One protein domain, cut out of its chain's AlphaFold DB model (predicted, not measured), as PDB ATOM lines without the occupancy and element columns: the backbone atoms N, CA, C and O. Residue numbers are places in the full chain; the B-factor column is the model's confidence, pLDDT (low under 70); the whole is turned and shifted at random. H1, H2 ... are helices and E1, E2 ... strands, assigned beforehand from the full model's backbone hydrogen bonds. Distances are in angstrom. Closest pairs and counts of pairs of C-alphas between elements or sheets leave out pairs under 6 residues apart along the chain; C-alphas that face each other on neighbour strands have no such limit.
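Overview. This is residues 158 to 300 of the 412 residues of the protein "Tox-MPTase2 domain-containing protein" of Flavobacterium faecale (UniProt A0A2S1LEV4). A small, strongly twisted sheet of four strands, E1, E4, E6 and E5, is covered on one face by two long helices set crosswise to each other, H1 over the E1 and E4 side and H3 over the E6 and E5 side. A small separate hairpin, E2 and E3, sits at one end of the domain, near the first residues of H3 and the short helix H2. The 143 printed residues hold three named helices and six named strands, in the order E1 E2 E3 H1 E4 E5 E6 H2 H3; the large sheet runs E1 E4 E6 E5 and is mixed, and the class is mixed, helices and strands. The whole is compact, with a radius of gyration of the C-alphas of 14.0 A and spans of 40 by 32 by 29 A.

Along the chain. In the large sheet, E1 is residues 168 to 170, beginning at C-alpha 168 (45.163, -32.857, -46.578). E4 is residues 231 to 235, 12.7 A long; E6 is residues 259 to 266, 20.9 A; E5 is residues 246 to 253, 19.1 A, and bends by 70 degrees at residue 250. H1, residues 206 to 223, is 25.3 A long, and H3, residues 278 to 297, is 28.5 A long, ending at C-alpha 297 (62.331, -20.203, -38.394). H2 is residues 273 to 276. E2 is residues 179 to 182 and E3 residues 185 to 189.

Arrangement. E1 and E4 are antiparallel, with N 169 and O 232 at 2.8 A. E4 and E6 are parallel, with N 233 and O 263 at 2.8 A. E5 and E6 form a hairpin, with N 264 and O 247 at 2.7 A. H1 and H3 on one face make two layers, helices over a sheet. H1 has a height over the sheet of 7.5 A, and the C-alphas of Asn 213 and Gly 233 are its closest to E4, 5.8 A apart. H3 has a height of 9.0 A, and its closest C-alphas to E5 are those of Glu 288 and Thr 248, 5.8 A. H1, with residues 216 to 223 alone, touches residues 282 to 289 of H3, about perpendicular at 75 degrees, closest at the C-alphas of Ala 220 and Leu 285, 6.2 A. H2 and H3 only just touch, with 3 pairs of C-alphas within 8 A, and only at the corner, the C-alphas of Leu 275 and Phe 281 being 4.8 A apart. E2 and E3 form a hairpin, with N 180 and O 187 at 2.8 A; the closest C-alphas of E3 and H2 are those of Val 186 and Asp 276, 5.2 A. E3 is apart from E4, E5 and E6. In H1 and H3 every O i to N i+4 pair is within hydrogen-bond range; H2 is too short for one.

Size, cuts and confidence. The C-alphas of Gly 193 and Pro 300 are the two farthest apart, 43.7 A. The printed part has no cut. The link from E3 to H1, residues 190 to 205, is long. Confidence is under 70 at residues 158 to 167, 171 to 176 and 257.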
ATOM      1  N   GLU A 158      62.673 -33.527 -51.423       43.28
ATOM      2  CA  GLU A 158      61.632 -34.388 -51.970       43.28
ATOM      3  C   GLU A 158      60.536 -33.436 -52.453       43.28
ATOM      4  O   GLU A 158      59.951 -32.685 -51.672       43.28
ATOM      5  N   ASN A 159      60.300 -33.399 -53.765       47.66
ATOM      6  CA  ASN A 159      59.194 -32.635 -54.326       47.66
ATOM      7  C   ASN A 159      57.904 -33.406 -54.034       47.66
ATOM      8  O   ASN A 159      57.298 -33.955 -54.952       47.66
ATOM      9  N   LEU A 160      57.531 -33.481 -52.756       58.53
ATOM     10  CA  LEU A 160      56.280 -34.074 -52.325       58.53
ATOM     11  C   LEU A 160      55.148 -33.181 -52.811       58.53
ATOM     12  O   LEU A 160      55.115 -31.965 -52.565       58.53
ATOM     13  N   ALA A 161      54.256 -33.801 -53.563       60.12
ATOM     14  CA  ALA A 161      53.066 -33.172 -54.085       60.12
ATOM     15  C   ALA A 161      51.884 -33.518 -53.181       60.12
ATOM     16  O   ALA A 161      51.844 -34.569 -52.550       60.12
ATOM     17  N   GLU A 162      50.870 -32.659 -53.182       58.81
ATOM     18  CA  GLU A 162      49.577 -32.907 -52.528       58.81
ATOM     19  C   GLU A 162      48.981 -34.301 -52.844       58.81
ATOM     20  O   GLU A 162      48.290 -34.878 -52.015       58.81
ATOM     21  N   SER A 163      49.308 -34.887 -54.004       61.12
ATOM     22  CA  SER A 163      48.889 -36.237 -54.407       61.12
ATOM     23  C   SER A 163      49.510 -37.389 -53.611       61.12
ATOM     24  O   SER A 163      49.045 -38.519 -53.741       61.12
ATOM     25  N   ASP A 164      50.565 -37.142 -52.834       65.81
ATOM     26  CA  ASP A 164      51.253 -38.168 -52.034       65.81
ATOM     27  C   ASP A 164      50.546 -38.449 -50.695       65.81
ATOM     28  O   ASP A 164      50.983 -39.295 -49.909       65.81
ATOM     29  N   PHE A 165      49.450 -37.739 -50.431       65.56
ATOM     30  CA  PHE A 165      48.694 -37.786 -49.188       65.56
ATOM     31  C   PHE A 165      47.337 -38.434 -49.442       65.56
ATOM     32  O   PHE A 165      46.724 -38.216 -50.486       65.56
ATOM     33  N   VAL A 166      46.864 -39.226 -48.473       58.06
ATOM     34  CA  VAL A 166      45.510 -39.801 -48.544       58.06
ATOM     35  C   VAL A 166      44.491 -38.667 -48.568       58.06
ATOM     36  O   VAL A 166      43.597 -38.726 -49.400       58.06
ATOM     37  N   ASP A 167      44.730 -37.622 -47.760       69.19
ATOM     38  CA  ASP A 167      44.044 -36.328 -47.759       69.19
ATOM     39  C   ASP A 167      44.822 -35.278 -46.975       69.19
ATOM     40  O   ASP A 167      45.542 -35.625 -46.035       69.19
ATOM     41  N   ILE A 168      44.625 -34.001 -47.317       74.62
ATOM     42  CA  ILE A 168      45.163 -32.857 -46.578       74.62
ATOM     43  C   ILE A 168      44.018 -31.962 -46.097       74.62
ATOM     44  O   ILE A 168      43.182 -31.507 -46.873       74.62
ATOM     45  N   VAL A 169      44.022 -31.663 -44.801       73.88
ATOM     46  CA  VAL A 169      43.069 -30.789 -44.119       73.88
ATOM     47  C   VAL A 169      43.800 -29.551 -43.603       73.88
ATOM     48  O   VAL A 169      44.861 -29.627 -42.985       73.88
ATOM     49  N   ASN A 170      43.222 -28.381 -43.854       72.81
ATOM     50  CA  ASN A 170      43.684 -27.118 -43.284       72.81
ATOM     51  C   ASN A 170      43.125 -26.956 -41.858       72.81
ATOM     52  O   ASN A 170      41.987 -27.328 -41.593       72.81
ATOM     53  N   LEU A 171      43.879 -26.320 -40.959       67.50
ATOM     54  CA  LEU A 171      43.437 -25.942 -39.607       67.50
ATOM     55  C   LEU A 171      42.139 -25.113 -39.561       67.50
ATOM     56  O   LEU A 171      41.497 -25.037 -38.513       67.50
ATOM     57  N   ILE A 172      41.775 -24.456 -40.668       58.66
ATOM     58  CA  ILE A 172      40.568 -23.624 -40.797       58.66
ATOM     59  C   ILE A 172      39.403 -24.403 -41.441       58.66
ATOM     60  O   ILE A 172      38.366 -23.805 -41.714       58.66
ATOM     61  N   ASP A 173      39.522 -25.715 -41.698       61.25
ATOM     62  CA  ASP A 173      38.362 -26.493 -42.163       61.25
ATOM     63  C   ASP A 173      37.205 -26.325 -41.163       61.25
ATOM     64  O   ASP A 173      37.308 -26.645 -39.979       61.25
ATOM     65  N   LEU A 174      36.116 -25.723 -41.651       55.31
ATOM     66  CA  LEU A 174      34.940 -25.369 -40.858       55.31
ATOM     67  C   LEU A 174      33.993 -26.558 -40.690       55.31
ATOM     68  O   LEU A 174      32.992 -26.436 -39.986       55.31
ATOM     69  N   THR A 175      34.287 -27.682 -41.346       65.31
ATOM     70  CA  THR A 175      33.532 -28.921 -41.196       65.31
ATOM     71  C   THR A 175      33.911 -29.556 -39.859       65.31
ATOM     72  O   THR A 175      35.052 -29.997 -39.707       65.31
ATOM     73  N   PRO A 176      33.000 -29.613 -38.870       66.25
ATOM     74  CA  PRO A 176      33.317 -30.229 -37.592       66.25
ATOM     75  C   PRO A 176      33.593 -31.723 -37.810       66.25
ATOM     76  O   PRO A 176      32.785 -32.372 -38.479       66.25
ATOM     77  N   PRO A 177      34.685 -32.277 -37.258       74.62
ATOM     78  CA  PRO A 177      34.915 -33.717 -37.303       74.62
ATOM     79  C   PRO A 177      33.787 -34.463 -36.574       74.62
ATOM     80  O   PRO A 177      33.318 -34.005 -35.528       74.62
ATOM     81  N   ASP A 178      33.365 -35.623 -37.088       85.44
ATOM     82  CA  ASP A 178      32.381 -36.477 -36.406       85.44
ATOM     83  C   ASP A 178      33.104 -37.475 -35.487       85.44
ATOM     84  O   ASP A 178      33.479 -38.586 -35.878       85.44
ATOM     85  N   PHE A 179      33.328 -37.059 -34.237       91.88
ATOM     86  CA  PHE A 179      34.052 -37.837 -33.233       91.88
ATOM     87  C   PHE A 179      33.309 -37.929 -31.897       91.88
ATOM     88  O   PHE A 179      32.390 -37.166 -31.591       91.88
ATOM     89  N   ARG A 180      33.734 -38.884 -31.069       92.50
ATOM     90  CA  ARG A 180      33.308 -39.053 -29.678       92.50
ATOM     91  C   ARG A 180      34.519 -39.244 -28.790       92.50
ATOM     92  O   ARG A 180      35.466 -39.927 -29.171       92.50
ATOM     93  N   ILE A 181      34.441 -38.688 -27.587       93.19
ATOM     94  CA  ILE A 181      35.397 -38.962 -26.521       93.19
ATOM     95  C   ILE A 181      34.693 -39.784 -25.446       93.19
ATOM     96  O   ILE A 181      33.672 -39.368 -24.900       93.19
ATOM     97  N   GLU A 182      35.236 -40.959 -25.150       91.00
ATOM     98  CA  GLU A 182      34.766 -41.833 -24.076       91.00
ATOM     99  C   GLU A 182      35.888 -41.992 -23.044       91.00
ATOM    100  O   GLU A 182      36.884 -42.675 -23.283       91.00
ATOM    101  N   GLY A 183      35.763 -41.312 -21.901       91.88
ATOM    102  CA  GLY A 183      36.884 -41.165 -20.971       91.88
ATOM    103  C   GLY A 183      38.013 -40.365 -21.624       91.88
ATOM    104  O   GLY A 183      37.809 -39.210 -21.974       91.88
ATOM    105  N   ASN A 184      39.175 -40.994 -21.824       92.69
ATOM    106  CA  ASN A 184      40.295 -40.414 -22.579       92.69
ATOM    107  C   ASN A 184      40.456 -41.033 -23.974       92.69
ATOM    108  O   ASN A 184      41.461 -40.779 -24.633       92.69
ATOM    109  N   THR A 185      39.515 -41.869 -24.415       96.94
ATOM    110  CA  THR A 185      39.606 -42.563 -25.701       96.94
ATOM    111  C   THR A 185      38.920 -41.769 -26.804       96.94
ATOM    112  O   THR A 185      37.742 -41.428 -26.689       96.94
ATOM    113  N   VAL A 186      39.654 -41.523 -27.886       95.44
ATOM    114  CA  VAL A 186      39.161 -40.941 -29.135       95.44
ATOM    115  C   VAL A 186      38.455 -42.016 -29.945       95.44
ATOM    116  O   VAL A 186      38.984 -43.113 -30.131       95.44
ATOM    117  N   LYS A 187      37.278 -41.691 -30.475       97.19
ATOM    118  CA  LYS A 187      36.631 -42.478 -31.520       97.19
ATOM    119  C   LYS A 187      36.183 -41.581 -32.663       97.19
ATOM    120  O   LYS A 187      35.475 -40.605 -32.435       97.19
ATOM    121  N   ILE A 188      36.555 -41.951 -33.876       95.94
ATOM    122  CA  ILE A 188      36.222 -41.275 -35.126       95.94
ATOM    123  C   ILE A 188      35.137 -42.083 -35.829       95.94
ATOM    124  O   ILE A 188      35.150 -43.318 -35.794       95.94
ATOM    125  N   LYS A 189      34.167 -41.406 -36.437       94.62
ATOM    126  CA  LYS A 189      33.192 -42.082 -37.285       94.62
ATOM    127  C   LYS A 189      33.879 -42.583 -38.552       94.62
ATOM    128  O   LYS A 189      34.438 -41.796 -39.302       94.62
ATOM    129  N   SER A 190      33.820 -43.889 -38.768       94.25
ATOM    130  CA  SER A 190      34.349 -44.561 -39.951       94.25
ATOM    131  C   SER A 190      33.325 -44.547 -41.091       94.25
ATOM    132  O   SER A 190      32.137 -44.282 -40.879       94.25
ATOM    133  N   GLU A 191      33.779 -44.859 -42.302       90.62
ATOM    134  CA  GLU A 191      32.975 -44.932 -43.528       90.62
ATOM    135  C   GLU A 191      31.757 -45.864 -43.396       90.62
ATOM    136  O   GLU A 191      30.688 -45.593 -43.944       90.62
ATOM    137  N   ASP A 192      31.876 -46.929 -42.597       92.81
ATOM    138  CA  ASP A 192      30.778 -47.860 -42.297       92.81
ATOM    139  C   ASP A 192      29.725 -47.306 -41.313       92.81
ATOM    140  O   ASP A 192      28.746 -47.982 -40.983       92.81
ATOM    141  N   GLY A 193      29.907 -46.068 -40.844       92.88
ATOM    142  CA  GLY A 193      29.024 -45.369 -39.917       92.88
ATOM    143  C   GLY A 193      29.230 -45.724 -38.443       92.88
ATOM    144  O   GLY A 193      28.526 -45.174 -37.590       92.88
ATOM    145  N   THR A 194      30.170 -46.615 -38.115       96.19
ATOM    146  CA  THR A 194      30.519 -46.958 -36.729       96.19
ATOM    147  C   THR A 194      31.596 -46.028 -36.170       96.19
ATOM    148  O   THR A 194      32.331 -45.388 -36.914       96.19
ATOM    149  N   TYR A 195      31.691 -45.927 -34.841       97.31
ATOM    150  CA  TYR A 195      32.746 -45.155 -34.179       97.31
ATOM    151  C   TYR A 195      33.901 -46.080 -33.801       97.31
ATOM    152  O   TYR A 195      33.731 -46.956 -32.948       97.31
ATOM    153  N   LYS A 196      35.062 -45.855 -34.414       97.69
ATOM    154  CA  LYS A 196      36.285 -46.646 -34.249       97.69
ATOM    155  C   LYS A 196      37.387 -45.791 -33.649       97.69
ATOM    156  O   LYS A 196      37.416 -44.579 -33.859       97.69
ATOM    157  N   LYS A 197      38.299 -46.393 -32.894       98.31
ATOM    158  CA  LYS A 197      39.513 -45.676 -32.487       98.31
ATOM    159  C   LYS A 197      40.387 -45.388 -33.711       98.31
ATOM    160  O   LYS A 197      40.301 -46.145 -34.675       98.31
ATOM    161  N   PRO A 198      41.257 -44.367 -33.679       97.38
ATOM    162  CA  PRO A 198      42.244 -44.135 -34.729       97.38
ATOM    163  C   PRO A 198      42.983 -45.402 -35.176       97.38
ATOM    164  O   PRO A 198      43.025 -45.681 -36.370       97.38
ATOM    165  N   SER A 199      43.464 -46.231 -34.243       97.19
ATOM    166  CA  SER A 199      44.162 -47.488 -34.564       97.19
ATOM    167  C   SER A 199      43.292 -48.583 -35.198       97.19
ATOM    168  O   SER A 199      43.810 -49.592 -35.674       97.19
ATOM    169  N   GLU A 200      41.971 -48.402 -35.205       97.56
ATOM    170  CA  GLU A 200      40.977 -49.326 -35.760       97.56
ATOM    171  C   GLU A 200      40.426 -48.843 -37.123       97.56
ATOM    172  O   GLU A 200      39.626 -49.553 -37.737       97.56
ATOM    173  N   LEU A 201      40.825 -47.653 -37.594       95.56
ATOM    174  CA  LEU A 201      40.438 -47.095 -38.897       95.56
ATOM    175  C   LEU A 201      41.161 -47.788 -40.063       95.56
ATOM    176  O   LEU A 201      42.274 -48.293 -39.897       95.56
ATOM    177  N   ASP A 202      40.555 -47.778 -41.258       93.06
ATOM    178  CA  ASP A 202      41.228 -48.257 -42.471       93.06
ATOM    179  C   ASP A 202      42.189 -47.180 -43.008       93.06
ATOM    180  O   ASP A 202      41.730 -46.158 -43.524       93.06
ATOM    181  N   PRO A 203      43.519 -47.398 -42.975       88.38
ATOM    182  CA  PRO A 203      44.500 -46.432 -43.475       88.38
ATOM    183  C   PRO A 203      44.436 -46.196 -44.994       88.38
ATOM    184  O   PRO A 203      45.157 -45.337 -45.503       88.38
ATOM    185  N   ASN A 204      43.646 -46.981 -45.738       86.75
ATOM    186  CA  ASN A 204      43.431 -46.809 -47.175       86.75
ATOM    187  C   ASN A 204      42.065 -46.186 -47.509       86.75
ATOM    188  O   ASN A 204      41.829 -45.883 -48.680       86.75
ATOM    189  N   SER A 205      41.175 -45.996 -46.527       87.50
ATOM    190  CA  SER A 205      39.918 -45.281 -46.747       87.50
ATOM    191  C   SER A 205      40.169 -43.774 -46.688       87.50
ATOM    192  O   SER A 205      40.608 -43.228 -45.677       87.50
ATOM    193  N   HIS A 206      39.859 -43.097 -47.794       85.50
ATOM    194  CA  HIS A 206      39.879 -41.636 -47.906       85.50
ATOM    195  C   HIS A 206      38.956 -40.990 -46.862       85.50
ATOM    196  O   HIS A 206      39.315 -40.020 -46.205       85.50
ATOM    197  N   PHE A 207      37.780 -41.581 -46.638       88.12
ATOM    198  CA  PHE A 207      36.837 -41.081 -45.644       88.12
ATOM    199  C   PHE A 207      37.409 -41.165 -44.223       88.12
ATOM    200  O   PHE A 207      37.429 -40.157 -43.514       88.12
ATOM    201  N   ASP A 208      37.910 -42.339 -43.822       91.06
ATOM    202  CA  ASP A 208      38.496 -42.533 -42.490       91.06
ATOM    203  C   ASP A 208      39.705 -41.599 -42.277       91.06
ATOM    204  O   ASP A 208      39.845 -40.988 -41.212       91.06
ATOM    205  N   GLY A 209      40.545 -41.438 -43.307       89.31
ATOM    206  CA  GLY A 209      41.688 -40.527 -43.301       89.31
ATOM    207  C   GLY A 209      41.291 -39.058 -43.122       89.31
ATOM    208  O   GLY A 209      41.860 -38.378 -42.266       89.31
ATOM    209  N   ILE A 210      40.299 -38.560 -43.872       87.81
ATOM    210  CA  ILE A 210      39.792 -37.180 -43.736       87.81
ATOM    211  C   ILE A 210      39.262 -36.927 -42.334       87.81
ATOM    212  O   ILE A 210      39.606 -35.907 -41.737       87.81
ATOM    213  N   GLU A 211      38.424 -37.815 -41.804       89.69
ATOM    214  CA  GLU A 211      37.803 -37.595 -40.497       89.69
ATOM    215  C   GLU A 211      38.846 -37.602 -39.370       89.69
ATOM    216  O   GLU A 211      38.800 -36.747 -38.477       89.69
ATOM    217  N   LEU A 212      39.855 -38.477 -39.452       94.38
ATOM    218  CA  LEU A 212      40.994 -38.443 -38.534       94.38
ATOM    219  C   LEU A 212      41.799 -37.141 -38.673       94.38
ATOM    220  O   LEU A 212      42.122 -36.509 -37.665       94.38
ATOM    221  N   ASN A 213      42.094 -36.710 -39.903       93.06
ATOM    222  CA  ASN A 213      42.842 -35.479 -40.162       93.06
ATOM    223  C   ASN A 213      42.077 -34.230 -39.689       93.06
ATOM    224  O   ASN A 213      42.691 -33.314 -39.150       93.06
ATOM    225  N   ARG A 214      40.743 -34.192 -39.822       88.19
ATOM    226  CA  ARG A 214      39.888 -33.120 -39.279       88.19
ATOM    227  C   ARG A 214      39.924 -33.080 -37.762       88.19
ATOM    228  O   ARG A 214      40.060 -32.004 -37.179       88.19
ATOM    229  N   TYR A 215      39.842 -34.241 -37.115       93.31
ATOM    230  CA  TYR A 215      39.987 -34.323 -35.668       93.31
ATOM    231  C   TYR A 215      41.362 -33.808 -35.222       93.31
ATOM    232  O   TYR A 215      41.445 -32.922 -34.369       93.31
ATOM    233  N   ALA A 216      42.435 -34.268 -35.862       94.88
ATOM    234  CA  ALA A 216      43.790 -33.796 -35.600       94.88
ATOM    235  C   ALA A 216      43.955 -32.288 -35.858       94.88
ATOM    236  O   ALA A 216      44.569 -31.602 -35.045       94.88
ATOM    237  N   ALA A 217      43.359 -31.742 -36.921       89.38
ATOM    238  CA  ALA A 217      43.371 -30.309 -37.211       89.38
ATOM    239  C   ALA A 217      42.647 -29.500 -36.124       89.38
ATOM    240  O   ALA A 217      43.138 -28.446 -35.713       89.38
ATOM    241  N   SER A 218      41.526 -30.016 -35.606       87.50
ATOM    242  CA  SER A 218      40.795 -29.384 -34.503       87.50
ATOM    243  C   SER A 218      41.637 -29.306 -33.224       87.50
ATOM    244  O   SER A 218      41.749 -28.232 -32.636       87.50
ATOM    245  N   LEU A 219      42.330 -30.392 -32.860       91.38
ATOM    246  CA  LEU A 219      43.257 -30.411 -31.727       91.38
ATOM    247  C   LEU A 219      44.470 -29.507 -31.964       91.38
ATOM    248  O   LEU A 219      44.867 -28.747 -31.084       91.38
ATOM    249  N   ALA A 220      45.071 -29.576 -33.150       90.88
ATOM    250  CA  ALA A 220      46.251 -28.793 -33.487       90.88
ATOM    251  C   ALA A 220      45.960 -27.287 -33.422       90.88
ATOM    252  O   ALA A 220      46.818 -26.520 -32.992       90.88
ATOM    253  N   ARG A 221      44.738 -26.864 -33.765       86.56
ATOM    254  CA  ARG A 221      44.288 -25.477 -33.609       86.56
ATOM    255  C   ARG A 221      44.277 -25.023 -32.146       86.56
ATOM    256  O   ARG A 221      44.687 -23.898 -31.883       86.56
ATOM    257  N   GLU A 222      43.849 -25.872 -31.209       87.19
ATOM    258  CA  GLU A 222      43.897 -25.570 -29.764       87.19
ATOM    259  C   GLU A 222      45.336 -25.446 -29.243       87.19
ATOM    260  O   GLU A 222      45.597 -24.692 -28.312       87.19
ATOM    261  N   LEU A 223      46.263 -26.203 -29.834       90.44
ATOM    262  CA  LEU A 223      47.658 -26.318 -29.396       90.44
ATOM    263  C   LEU A 223      48.611 -25.324 -30.077       90.44
ATOM    264  O   LEU A 223      49.794 -25.254 -29.725       90.44
ATOM    265  N   ASN A 224      48.137 -24.612 -31.097       85.50
ATOM    266  CA  ASN A 224      48.934 -23.718 -31.925       85.50
ATOM    267  C   ASN A 224      48.958 -22.294 -31.355       85.50
ATOM    268  O   ASN A 224      48.401 -21.355 -31.922       85.50
ATOM    269  N   ASP A 225      49.667 -22.126 -30.242       80.88
ATOM    270  CA  ASP A 225      49.760 -20.862 -29.495       80.88
ATOM    271  C   ASP A 225      50.341 -19.698 -30.324       80.88
ATOM    272  O   ASP A 225      50.164 -18.528 -29.986       80.88
ATOM    273  N   LYS A 226      51.062 -20.013 -31.409       77.88
ATOM    274  CA  LYS A 226      51.714 -19.042 -32.301       77.88
ATOM    275  C   LYS A 226      50.878 -18.683 -33.530       77.88
ATOM    276  O   LYS A 226      51.302 -17.827 -34.302       77.88
ATOM    277  N   ASN A 227      49.704 -19.295 -33.709       76.81
ATOM    278  CA  ASN A 227      48.840 -19.120 -34.883       76.81
ATOM    279  C   ASN A 227      49.568 -19.363 -36.218       76.81
ATOM    280  O   ASN A 227      49.278 -18.717 -37.227       76.81
ATOM    281  N   ASN A 228      50.524 -20.292 -36.228       76.94
ATOM    282  CA  ASN A 228      51.251 -20.657 -37.435       76.94
ATOM    283  C   ASN A 228      50.338 -21.390 -38.417       76.94
ATOM    284  O   ASN A 228      49.492 -22.188 -38.019       76.94
ATOM    285  N   PHE A 229      50.511 -21.132 -39.708       81.31
ATOM    286  CA  PHE A 229      49.728 -21.802 -40.735       81.31
ATOM    287  C   PHE A 229      50.421 -23.091 -41.183       81.31
ATOM    288  O   PHE A 229      51.551 -23.055 -41.668       81.31
ATOM    289  N   PHE A 230      49.737 -24.220 -41.028       85.88
ATOM    290  CA  PHE A 230      50.170 -25.535 -41.492       85.88
ATOM    291  C   PHE A 230      48.951 -26.411 -41.783       85.88
ATOM    292  O   PHE A 230      47.818 -26.057 -41.449       85.88
ATOM    293  N   TYR A 231      49.196 -27.555 -42.409       89.38
ATOM    294  CA  TYR A 231      48.162 -28.525 -42.745       89.38
ATOM    295  C   TYR A 231      48.361 -29.823 -41.969       89.38
ATOM    296  O   TYR A 231      49.464 -30.119 -41.511       89.38
ATOM    297  N   ILE A 232      47.292 -30.606 -41.856       91.31
ATOM    298  CA  ILE A 232      47.324 -31.978 -41.356       91.31
ATOM    299  C   ILE A 232      47.014 -32.927 -42.510       91.31
ATOM    300  O   ILE A 232      46.069 -32.689 -43.256       91.31
ATOM    301  N   GLY A 233      47.762 -34.014 -42.643       90.56
ATOM    302  CA  GLY A 233      47.454 -35.074 -43.597       90.56
ATOM    303  C   GLY A 233      47.759 -36.463 -43.057       90.56
ATOM    304  O   GLY A 233      48.275 -36.616 -41.954       90.56
ATOM    305  N   SER A 234      47.472 -37.485 -43.858       90.31
ATOM    306  CA  SER A 234      47.848 -38.877 -43.577       90.31
ATOM    307  C   SER A 234      48.726 -39.421 -44.703       90.31
ATOM    308  O   SER A 234      48.410 -39.227 -45.881       90.31
ATOM    309  N   ARG A 235      49.818 -40.112 -44.354       85.62
ATOM    310  CA  ARG A 235      50.782 -40.683 -45.313       85.62
ATOM    311  C   ARG A 235      51.374 -41.984 -44.771       85.62
ATOM    312  O   ARG A 235      51.581 -42.124 -43.570       85.62
ATOM    313  N   LYS A 236      51.707 -42.918 -45.665       83.69
ATOM    314  CA  LYS A 236      52.538 -44.080 -45.320       83.69
ATOM    315  C   LYS A 236      54.004 -43.650 -45.277       83.69
ATOM    316  O   LYS A 236      54.575 -43.360 -46.329       83.69
ATOM    317  N   ALA A 237      54.583 -43.583 -44.081       79.12
ATOM    318  CA  ALA A 237      56.018 -43.373 -43.912       79.12
ATOM    319  C   ALA A 237      56.809 -44.656 -44.228       79.12
ATOM    320  O   ALA A 237      56.229 -45.719 -44.464       79.12
ATOM    321  N   THR A 238      58.137 -44.555 -44.235       80.12
ATOM    322  CA  THR A 238      59.049 -45.706 -44.307       80.12
ATOM    323  C   THR A 238      58.932 -46.577 -43.059       80.12
ATOM    324  O   THR A 238      58.792 -47.796 -43.168       80.12
ATOM    325  N   ASP A 239      58.913 -45.943 -41.889       75.06
ATOM    326  CA  ASP A 239      58.811 -46.625 -40.605       75.06
ATOM    327  C   ASP A 239      57.362 -46.997 -40.261       75.06
ATOM    328  O   ASP A 239      56.419 -46.309 -40.682       75.06
ATOM    329  N   PRO A 240      57.141 -48.083 -39.499       83.06
ATOM    330  CA  PRO A 240      55.818 -48.431 -38.992       83.06
ATOM    331  C   PRO A 240      55.257 -47.349 -38.064       83.06
ATOM    332  O   PRO A 240      55.992 -46.735 -37.287       83.06
ATOM    333  N   SER A 241      53.934 -47.178 -38.049       83.44
ATOM    334  CA  SER A 241      53.272 -46.186 -37.186       83.44
ATOM    335  C   SER A 241      53.452 -46.428 -35.686       83.44
ATOM    336  O   SER A 241      53.366 -45.498 -34.889       83.44
ATOM    337  N   SER A 242      53.737 -47.669 -35.285       77.50
ATOM    338  CA  SER A 242      54.101 -48.006 -33.906       77.50
ATOM    339  C   SER A 242      55.469 -47.464 -33.487       77.50
ATOM    340  O   SER A 242      55.733 -47.368 -32.292       77.50
ATOM    341  N   GLU A 243      56.353 -47.175 -34.447       76.94
ATOM    342  CA  GLU A 243      57.668 -46.571 -34.199       76.94
ATOM    343  C   GLU A 243      57.627 -45.054 -34.371       76.94
ATOM    344  O   GLU A 243      58.196 -44.342 -33.546       76.94
ATOM    345  N   ASN A 244      56.930 -44.578 -35.406       84.25
ATOM    346  CA  ASN A 244      56.785 -43.162 -35.712       84.25
ATOM    347  C   ASN A 244      55.314 -42.822 -35.993       84.25
ATOM    348  O   ASN A 244      54.793 -43.148 -37.057       84.25
ATOM    349  N   GLN A 245      54.629 -42.198 -35.035       90.50
ATOM    350  CA  GLN A 245      53.185 -41.953 -35.103       90.50
ATOM    351  C   GLN A 245      52.818 -40.804 -36.046       90.50
ATOM    352  O   GLN A 245      51.749 -40.830 -36.663       90.50
ATOM    353  N   ALA A 246      53.672 -39.788 -36.127       93.88
ATOM    354  CA  ALA A 246      53.465 -38.606 -36.940       93.88
ATOM    355  C   ALA A 246      54.807 -37.965 -37.294       93.88
ATOM    356  O   ALA A 246      55.777 -38.128 -36.567       93.88
ATOM    357  N   SER A 247      54.858 -37.224 -38.395       90.75
ATOM    358  CA  SER A 247      56.047 -36.462 -38.770       90.75
ATOM    359  C   SER A 247      55.684 -35.171 -39.479       90.75
ATOM    360  O   SER A 247      54.646 -35.072 -40.138       90.75
ATOM    361  N   THR A 248      56.557 -34.176 -39.385       90.88
ATOM    362  CA  THR A 248      56.376 -32.890 -40.052       90.88
ATOM    363  C   THR A 248      57.212 -32.812 -41.317       90.88
ATOM    364  O   THR A 248      58.434 -32.935 -41.287       90.88
ATOM    365  N   LEU A 249      56.548 -32.525 -42.433       85.56
ATOM    366  CA  LEU A 249      57.169 -32.242 -43.718       85.56
ATOM    367  C   LEU A 249      57.260 -30.734 -43.929       85.56
ATOM    368  O   LEU A 249      56.302 -29.996 -43.673       85.56
ATOM    369  N   SER A 250      58.400 -30.277 -44.442       82.19
ATOM    370  CA  SER A 250      58.606 -28.883 -44.825       82.19
ATOM    371  C   SER A 250      58.340 -28.678 -46.321       82.19
ATOM    372  O   SER A 250      58.544 -29.573 -47.137       82.19
ATOM    373  N   SER A 251      57.904 -27.473 -46.703       78.44
ATOM    374  CA  SER A 251      57.869 -27.023 -48.106       78.44
ATOM    375  C   SER A 251      57.039 -27.867 -49.092       78.44
ATOM    376  O   SER A 251      57.317 -27.828 -50.295       78.44
ATOM    377  N   VAL A 252      55.992 -28.557 -48.627       78.94
ATOM    378  CA  VAL A 252      55.077 -29.327 -49.490       78.94
ATOM    379  C   VAL A 252      54.393 -28.392 -50.479       78.94
ATOM    380  O   VAL A 252      53.893 -27.336 -50.085       78.94
ATOM    381  N   LYS A 253      54.386 -28.763 -51.765       77.69
ATOM    382  CA  LYS A 253      53.802 -27.949 -52.836       77.69
ATOM    383  C   LYS A 253      52.338 -28.324 -53.075       77.69
ATOM    384  O   LYS A 253      52.039 -29.446 -53.484       77.69
ATOM    385  N   PHE A 254      51.452 -27.349 -52.909       73.94
ATOM    386  CA  PHE A 254      50.015 -27.494 -53.136       73.94
ATOM    387  C   PHE A 254      49.623 -27.181 -54.582       73.94
ATOM    388  O   PHE A 254      50.364 -26.540 -55.338       73.94
ATOM    389  N   SER A 255      48.435 -27.638 -54.976       71.56
ATOM    390  CA  SER A 255      47.868 -27.461 -56.319       71.56
ATOM    391  C   SER A 255      47.683 -25.998 -56.747       71.56
ATOM    392  O   SER A 255      47.759 -25.693 -57.940       71.56
ATOM    393  N   ASP A 256      47.511 -25.075 -55.799       70.62
ATOM    394  CA  ASP A 256      47.461 -23.626 -56.041       70.62
ATOM    395  C   ASP A 256      48.852 -22.976 -56.209       70.62
ATOM    396  O   ASP A 256      48.964 -21.778 -56.475       70.62
ATOM    397  N   GLY A 257      49.920 -23.773 -56.100       69.56
ATOM    398  CA  GLY A 257      51.309 -23.349 -56.223       69.56
ATOM    399  C   GLY A 257      51.932 -22.825 -54.930       69.56
ATOM    400  O   GLY A 257      53.112 -22.465 -54.950       69.56
ATOM    401  N   THR A 258      51.188 -22.788 -53.822       72.12
ATOM    402  CA  THR A 258      51.738 -22.438 -52.509       72.12
ATOM    403  C   THR A 258      52.626 -23.559 -51.965       72.12
ATOM    404  O   THR A 258      52.530 -24.719 -52.375       72.12
ATOM    405  N   LYS A 259      53.545 -23.194 -51.064       77.94
ATOM    406  CA  LYS A 259      54.344 -24.137 -50.276       77.94
ATOM    407  C   LYS A 259      54.004 -23.968 -48.800       77.94
ATOM    408  O   LYS A 259      53.854 -22.833 -48.347       77.94
ATOM    409  N   GLY A 260      53.939 -25.063 -48.051       78.75
ATOM    410  CA  GLY A 260      53.657 -25.019 -46.617       78.75
ATOM    411  C   GLY A 260      54.136 -26.255 -45.866       78.75
ATOM    412  O   GLY A 260      54.566 -27.236 -46.469       78.75
ATOM    413  N   SER A 261      54.078 -26.177 -44.539       86.44
ATOM    414  CA  SER A 261      54.372 -27.310 -43.664       86.44
ATOM    415  C   SER A 261      53.144 -28.207 -43.527       86.44
ATOM    416  O   SER A 261      52.018 -27.709 -43.408       86.44
ATOM    417  N   VAL A 262      53.364 -29.520 -43.510       88.94
ATOM    418  CA  VAL A 262      52.311 -30.522 -43.314       88.94
ATOM    419  C   VAL A 262      52.725 -31.444 -42.181       88.94
ATOM    420  O   VAL A 262      53.762 -32.093 -42.269       88.94
ATOM    421  N   ILE A 263      51.910 -31.523 -41.134       93.56
ATOM    422  CA  ILE A 263      52.014 -32.590 -40.140       93.56
ATOM    423  C   ILE A 263      51.301 -33.807 -40.717       93.56
ATOM    424  O   ILE A 263      50.138 -33.727 -41.111       93.56
ATOM    425  N   THR A 264      51.990 -34.935 -40.774       92.00
ATOM    426  CA  THR A 264      51.473 -36.183 -41.323       92.00
ATOM    427  C   THR A 264      51.259 -37.203 -40.227       92.00
ATOM    428  O   THR A 264      52.153 -37.446 -39.430       92.00
ATOM    429  N   LEU A 265      50.079 -37.811 -40.191       95.44
ATOM    430  CA  LEU A 265      49.803 -38.984 -39.377       95.44
ATOM    431  C   LEU A 265      50.260 -40.222 -40.149       95.44
ATOM    432  O   LEU A 265      49.858 -40.425 -41.303       95.44
ATOM    433  N   ASN A 266      51.107 -41.037 -39.523       91.88
ATOM    434  CA  ASN A 266      51.666 -42.209 -40.174       91.88
ATOM    435  C   ASN A 266      50.615 -43.320 -40.266       91.88
ATOM    436  O   ASN A 266      50.131 -43.826 -39.252       91.88
ATOM    437  N   SER A 267      50.291 -43.710 -41.494       92.31
ATOM    438  CA  SER A 267      49.344 -44.782 -41.798       92.31
ATOM    439  C   SER A 267      50.025 -46.096 -42.209       92.31
ATOM    440  O   SER A 267      49.355 -47.069 -42.575       92.31
ATOM    441  N   ASN A 268      51.363 -46.157 -42.164       87.62
ATOM    442  CA  ASN A 268      52.126 -47.355 -42.500       87.62
ATOM    443  C   ASN A 268      51.916 -48.459 -41.450       87.62
ATOM    444  O   ASN A 268      52.311 -48.326 -40.293       87.62
ATOM    445  N   GLY A 269      51.294 -49.563 -41.872       86.69
ATOM    446  CA  GLY A 269      50.885 -50.651 -40.978       86.69
ATOM    447  C   GLY A 269      49.606 -50.374 -40.174       86.69
ATOM    448  O   GLY A 269      49.293 -51.148 -39.275       86.69
ATOM    449  N   GLY A 270      48.861 -49.310 -40.503       92.62
ATOM    450  CA  GLY A 270      47.737 -48.800 -39.707       92.62
ATOM    451  C   GLY A 270      48.127 -47.547 -38.926       92.62
ATOM    452  O   GLY A 270      49.286 -47.146 -38.950       92.62
ATOM    453  N   TYR A 271      47.176 -46.918 -38.242       95.62
ATOM    454  CA  TYR A 271      47.456 -45.774 -37.371       95.62
ATOM    455  C   TYR A 271      47.898 -46.227 -35.974       95.62
ATOM    456  O   TYR A 271      47.488 -47.283 -35.485       95.62
ATOM    457  N   SER A 272      48.727 -45.419 -35.309       95.31
ATOM    458  CA  SER A 272      49.247 -45.766 -33.983       95.31
ATOM    459  C   SER A 272      48.157 -45.809 -32.908       95.31
ATOM    460  O   SER A 272      47.288 -44.941 -32.850       95.31
ATOM    461  N   LYS A 273      48.279 -46.763 -31.976       96.06
ATOM    462  CA  LYS A 273      47.456 -46.835 -30.754       96.06
ATOM    463  C   LYS A 273      47.644 -45.640 -29.828       96.06
ATOM    464  O   LYS A 273      46.754 -45.354 -29.032       96.06
ATOM    465  N   ASP A 274      48.760 -44.922 -29.923       94.81
ATOM    466  CA  ASP A 274      48.945 -43.709 -29.126       94.81
ATOM    467  C   ASP A 274      47.962 -42.605 -29.530       94.81
ATOM    468  O   ASP A 274      47.603 -41.778 -28.696       94.81
ATOM    469  N   LEU A 275      47.457 -42.630 -30.767       97.38
ATOM    470  CA  LEU A 275      46.421 -41.705 -31.232       97.38
ATOM    471  C   LEU A 275      45.046 -42.021 -30.619       97.38
ATOM    472  O   LEU A 275      44.173 -41.159 -30.599       97.38
ATOM    473  N   ASP A 276      44.848 -43.218 -30.055       98.06
ATOM    474  CA  ASP A 276      43.585 -43.599 -29.414       98.06
ATOM    475  C   ASP A 276      43.318 -42.817 -28.128       98.06
ATOM    476  O   ASP A 276      42.174 -42.754 -27.680       98.06
ATOM    477  N   ASN A 277      44.350 -42.247 -27.502       97.88
ATOM    478  CA  ASN A 277      44.231 -41.487 -26.266       97.88
ATOM    479  C   ASN A 277      44.363 -39.983 -26.532       97.88
ATOM    480  O   ASN A 277      45.371 -39.538 -27.074       97.88
ATOM    481  N   VAL A 278      43.388 -39.188 -26.077       97.25
ATOM    482  CA  VAL A 278      43.341 -37.730 -26.308       97.25
ATOM    483  C   VAL A 278      44.628 -37.031 -25.865       97.25
ATOM    484  O   VAL A 278      45.146 -36.181 -26.585       97.25
ATOM    485  N   ASN A 279      45.165 -37.378 -24.694       97.56
ATOM    486  CA  ASN A 279      46.324 -36.681 -24.138       97.56
ATOM    487  C   ASN A 279      47.620 -37.075 -24.854       97.56
ATOM    488  O   ASN A 279      48.451 -36.209 -25.129       97.56
ATOM    489  N   ASN A 280      47.771 -38.354 -25.210       97.62
ATOM    490  CA  ASN A 280      48.884 -38.804 -26.045       97.62
ATOM    491  C   ASN A 280      48.832 -38.106 -27.413       97.62
ATOM    492  O   ASN A 280      49.825 -37.520 -27.831       97.62
ATOM    493  N   PHE A 281      47.662 -38.070 -28.059       98.06
ATOM    494  CA  PHE A 281      47.471 -37.403 -29.348       98.06
ATOM    495  C   PHE A 281      47.821 -35.907 -29.259       98.06
ATOM    496  O   PHE A 281      48.607 -35.403 -30.060       98.06
ATOM    497  N   LYS A 282      47.341 -35.197 -28.227       97.94
ATOM    498  CA  LYS A 282      47.730 -33.797 -27.979       97.94
ATOM    499  C   LYS A 282      49.244 -33.638 -27.805       97.94
ATOM    500  O   LYS A 282      49.820 -32.675 -28.309       97.94
ATOM    501  N   SER A 283      49.907 -34.563 -27.110       97.88
ATOM    502  CA  SER A 283      51.363 -34.524 -26.954       97.88
ATOM    503  C   SER A 283      52.112 -34.784 -28.264       97.88
ATOM    504  O   SER A 283      53.115 -34.112 -28.492       97.88
ATOM    505  N   ILE A 284      51.640 -35.711 -29.106       97.62
ATOM    506  CA  ILE A 284      52.204 -35.998 -30.438       97.62
ATOM    507  C   ILE A 284      52.071 -34.757 -31.322       97.62
ATOM    508  O   ILE A 284      53.062 -34.235 -31.816       97.62
ATOM    509  N   LEU A 285      50.861 -34.205 -31.443       97.69
ATOM    510  CA  LEU A 285      50.627 -33.014 -32.262       97.69
ATOM    511  C   LEU A 285      51.449 -31.819 -31.791       97.69
ATOM    512  O   LEU A 285      51.965 -31.073 -32.615       97.69
ATOM    513  N   LYS A 286      51.609 -31.628 -30.477       97.69
ATOM    514  CA  LYS A 286      52.431 -30.527 -29.970       97.69
ATOM    515  C   LYS A 286      53.913 -30.696 -30.317       97.69
ATOM    516  O   LYS A 286      54.564 -29.692 -30.586       97.69
ATOM    517  N   HIS A 287      54.432 -31.925 -30.324       96.38
ATOM    518  CA  HIS A 287      55.788 -32.212 -30.797       96.38
ATOM    519  C   HIS A 287      55.943 -31.815 -32.272       96.38
ATOM    520  O   HIS A 287      56.827 -31.032 -32.606       96.38
ATOM    521  N   GLU A 288      55.006 -32.225 -33.124       95.75
ATOM    522  CA  GLU A 288      55.017 -31.865 -34.547       95.75
ATOM    523  C   GLU A 288      54.845 -30.355 -34.795       95.75
ATOM    524  O   GLU A 288      55.503 -29.771 -35.651       95.75
ATOM    525  N   ILE A 289      54.034 -29.664 -33.991       94.75
ATOM    526  CA  ILE A 289      53.911 -28.198 -34.056       94.75
ATOM    527  C   ILE A 289      55.257 -27.512 -33.766       94.75
ATOM    528  O   ILE A 289      55.562 -26.491 -34.382       94.75
ATOM    529  N   PHE A 290      56.096 -28.060 -32.882       95.44
ATOM    530  CA  PHE A 290      57.441 -27.518 -32.674       95.44
ATOM    531  C   PHE A 290      58.352 -27.727 -33.894       95.44
ATOM    532  O   PHE A 290      59.115 -26.820 -34.218       95.44
ATOM    533  N   HIS A 291      58.218 -28.834 -34.635       91.31
ATOM    534  CA  HIS A 291      58.877 -28.972 -35.940       91.31
ATOM    535  C   HIS A 291      58.357 -27.953 -36.966       91.31
ATOM    536  O   HIS A 291      59.136 -27.397 -37.741       91.31
ATOM    537  N   VAL A 292      57.053 -27.648 -36.969       90.44
ATOM    538  CA  VAL A 292      56.494 -26.577 -37.814       90.44
ATOM    539  C   VAL A 292      57.108 -25.221 -37.465       90.44
ATOM    540  O   VAL A 292      57.490 -24.475 -38.371       90.44
ATOM    541  N   ASP A 293      57.227 -24.904 -36.175       88.62
ATOM    542  CA  ASP A 293      57.858 -23.671 -35.706       88.62
ATOM    543  C   ASP A 293      59.308 -23.562 -36.203       88.62
ATOM    544  O   ASP A 293      59.709 -22.516 -36.716       88.62
ATOM    545  N   ASP A 294      60.072 -24.648 -36.098       86.44
ATOM    546  CA  ASP A 294      61.456 -24.721 -36.564       86.44
ATOM    547  C   ASP A 294      61.569 -24.560 -38.085       86.44
ATOM    548  O   ASP A 294      62.415 -23.798 -38.563       86.44
ATOM    549  N   ASN A 295      60.662 -25.166 -38.853       83.50
ATOM    550  CA  ASN A 295      60.593 -24.991 -40.304       83.50
ATOM    551  C   ASN A 295      60.343 -23.528 -40.702       83.50
ATOM    552  O   ASN A 295      60.977 -23.011 -41.626       83.50
ATOM    553  N   ILE A 296      59.454 -22.832 -39.988       81.88
ATOM    554  CA  ILE A 296      59.169 -21.408 -40.221       81.88
ATOM    555  C   ILE A 296      60.394 -20.546 -39.891       81.88
ATOM    556  O   ILE A 296      60.712 -19.605 -40.625       81.88
ATOM    557  N   LEU A 297      61.104 -20.882 -38.812       83.25
ATOM    558  CA  LEU A 297      62.331 -20.203 -38.394       83.25
ATOM    559  C   LEU A 297      63.562 -20.593 -39.226       83.25
ATOM    560  O   LEU A 297      64.608 -19.956 -39.086       83.25
ATOM    561  N   LYS A 298      63.436 -21.580 -40.123       83.19
ATOM    562  CA  LYS A 298      64.536 -22.173 -40.899       83.19
ATOM    563  C   LYS A 298      65.642 -22.724 -39.996       83.19
ATOM    564  O   LYS A 298      66.827 -22.625 -40.326       83.19
ATOM    565  N   THR A 299      65.249 -23.276 -38.851       79.75
ATOM    566  CA  THR A 299      66.140 -24.033 -37.978       79.75
ATOM    567  C   THR A 299      66.684 -25.231 -38.773       79.75
ATOM    568  O   THR A 299      65.904 -25.904 -39.444       79.75
ATOM    569  N   PRO A 300      68.004 -25.503 -38.760       80.25
ATOM    570  CA  PRO A 300      68.559 -26.643 -39.484       80.25
ATOM    571  C   PRO A 300      67.981 -27.959 -38.967       80.25
ATOM    572  O   PRO A 300      67.983 -28.175 -37.758       80.25
TER     573      PRO A 300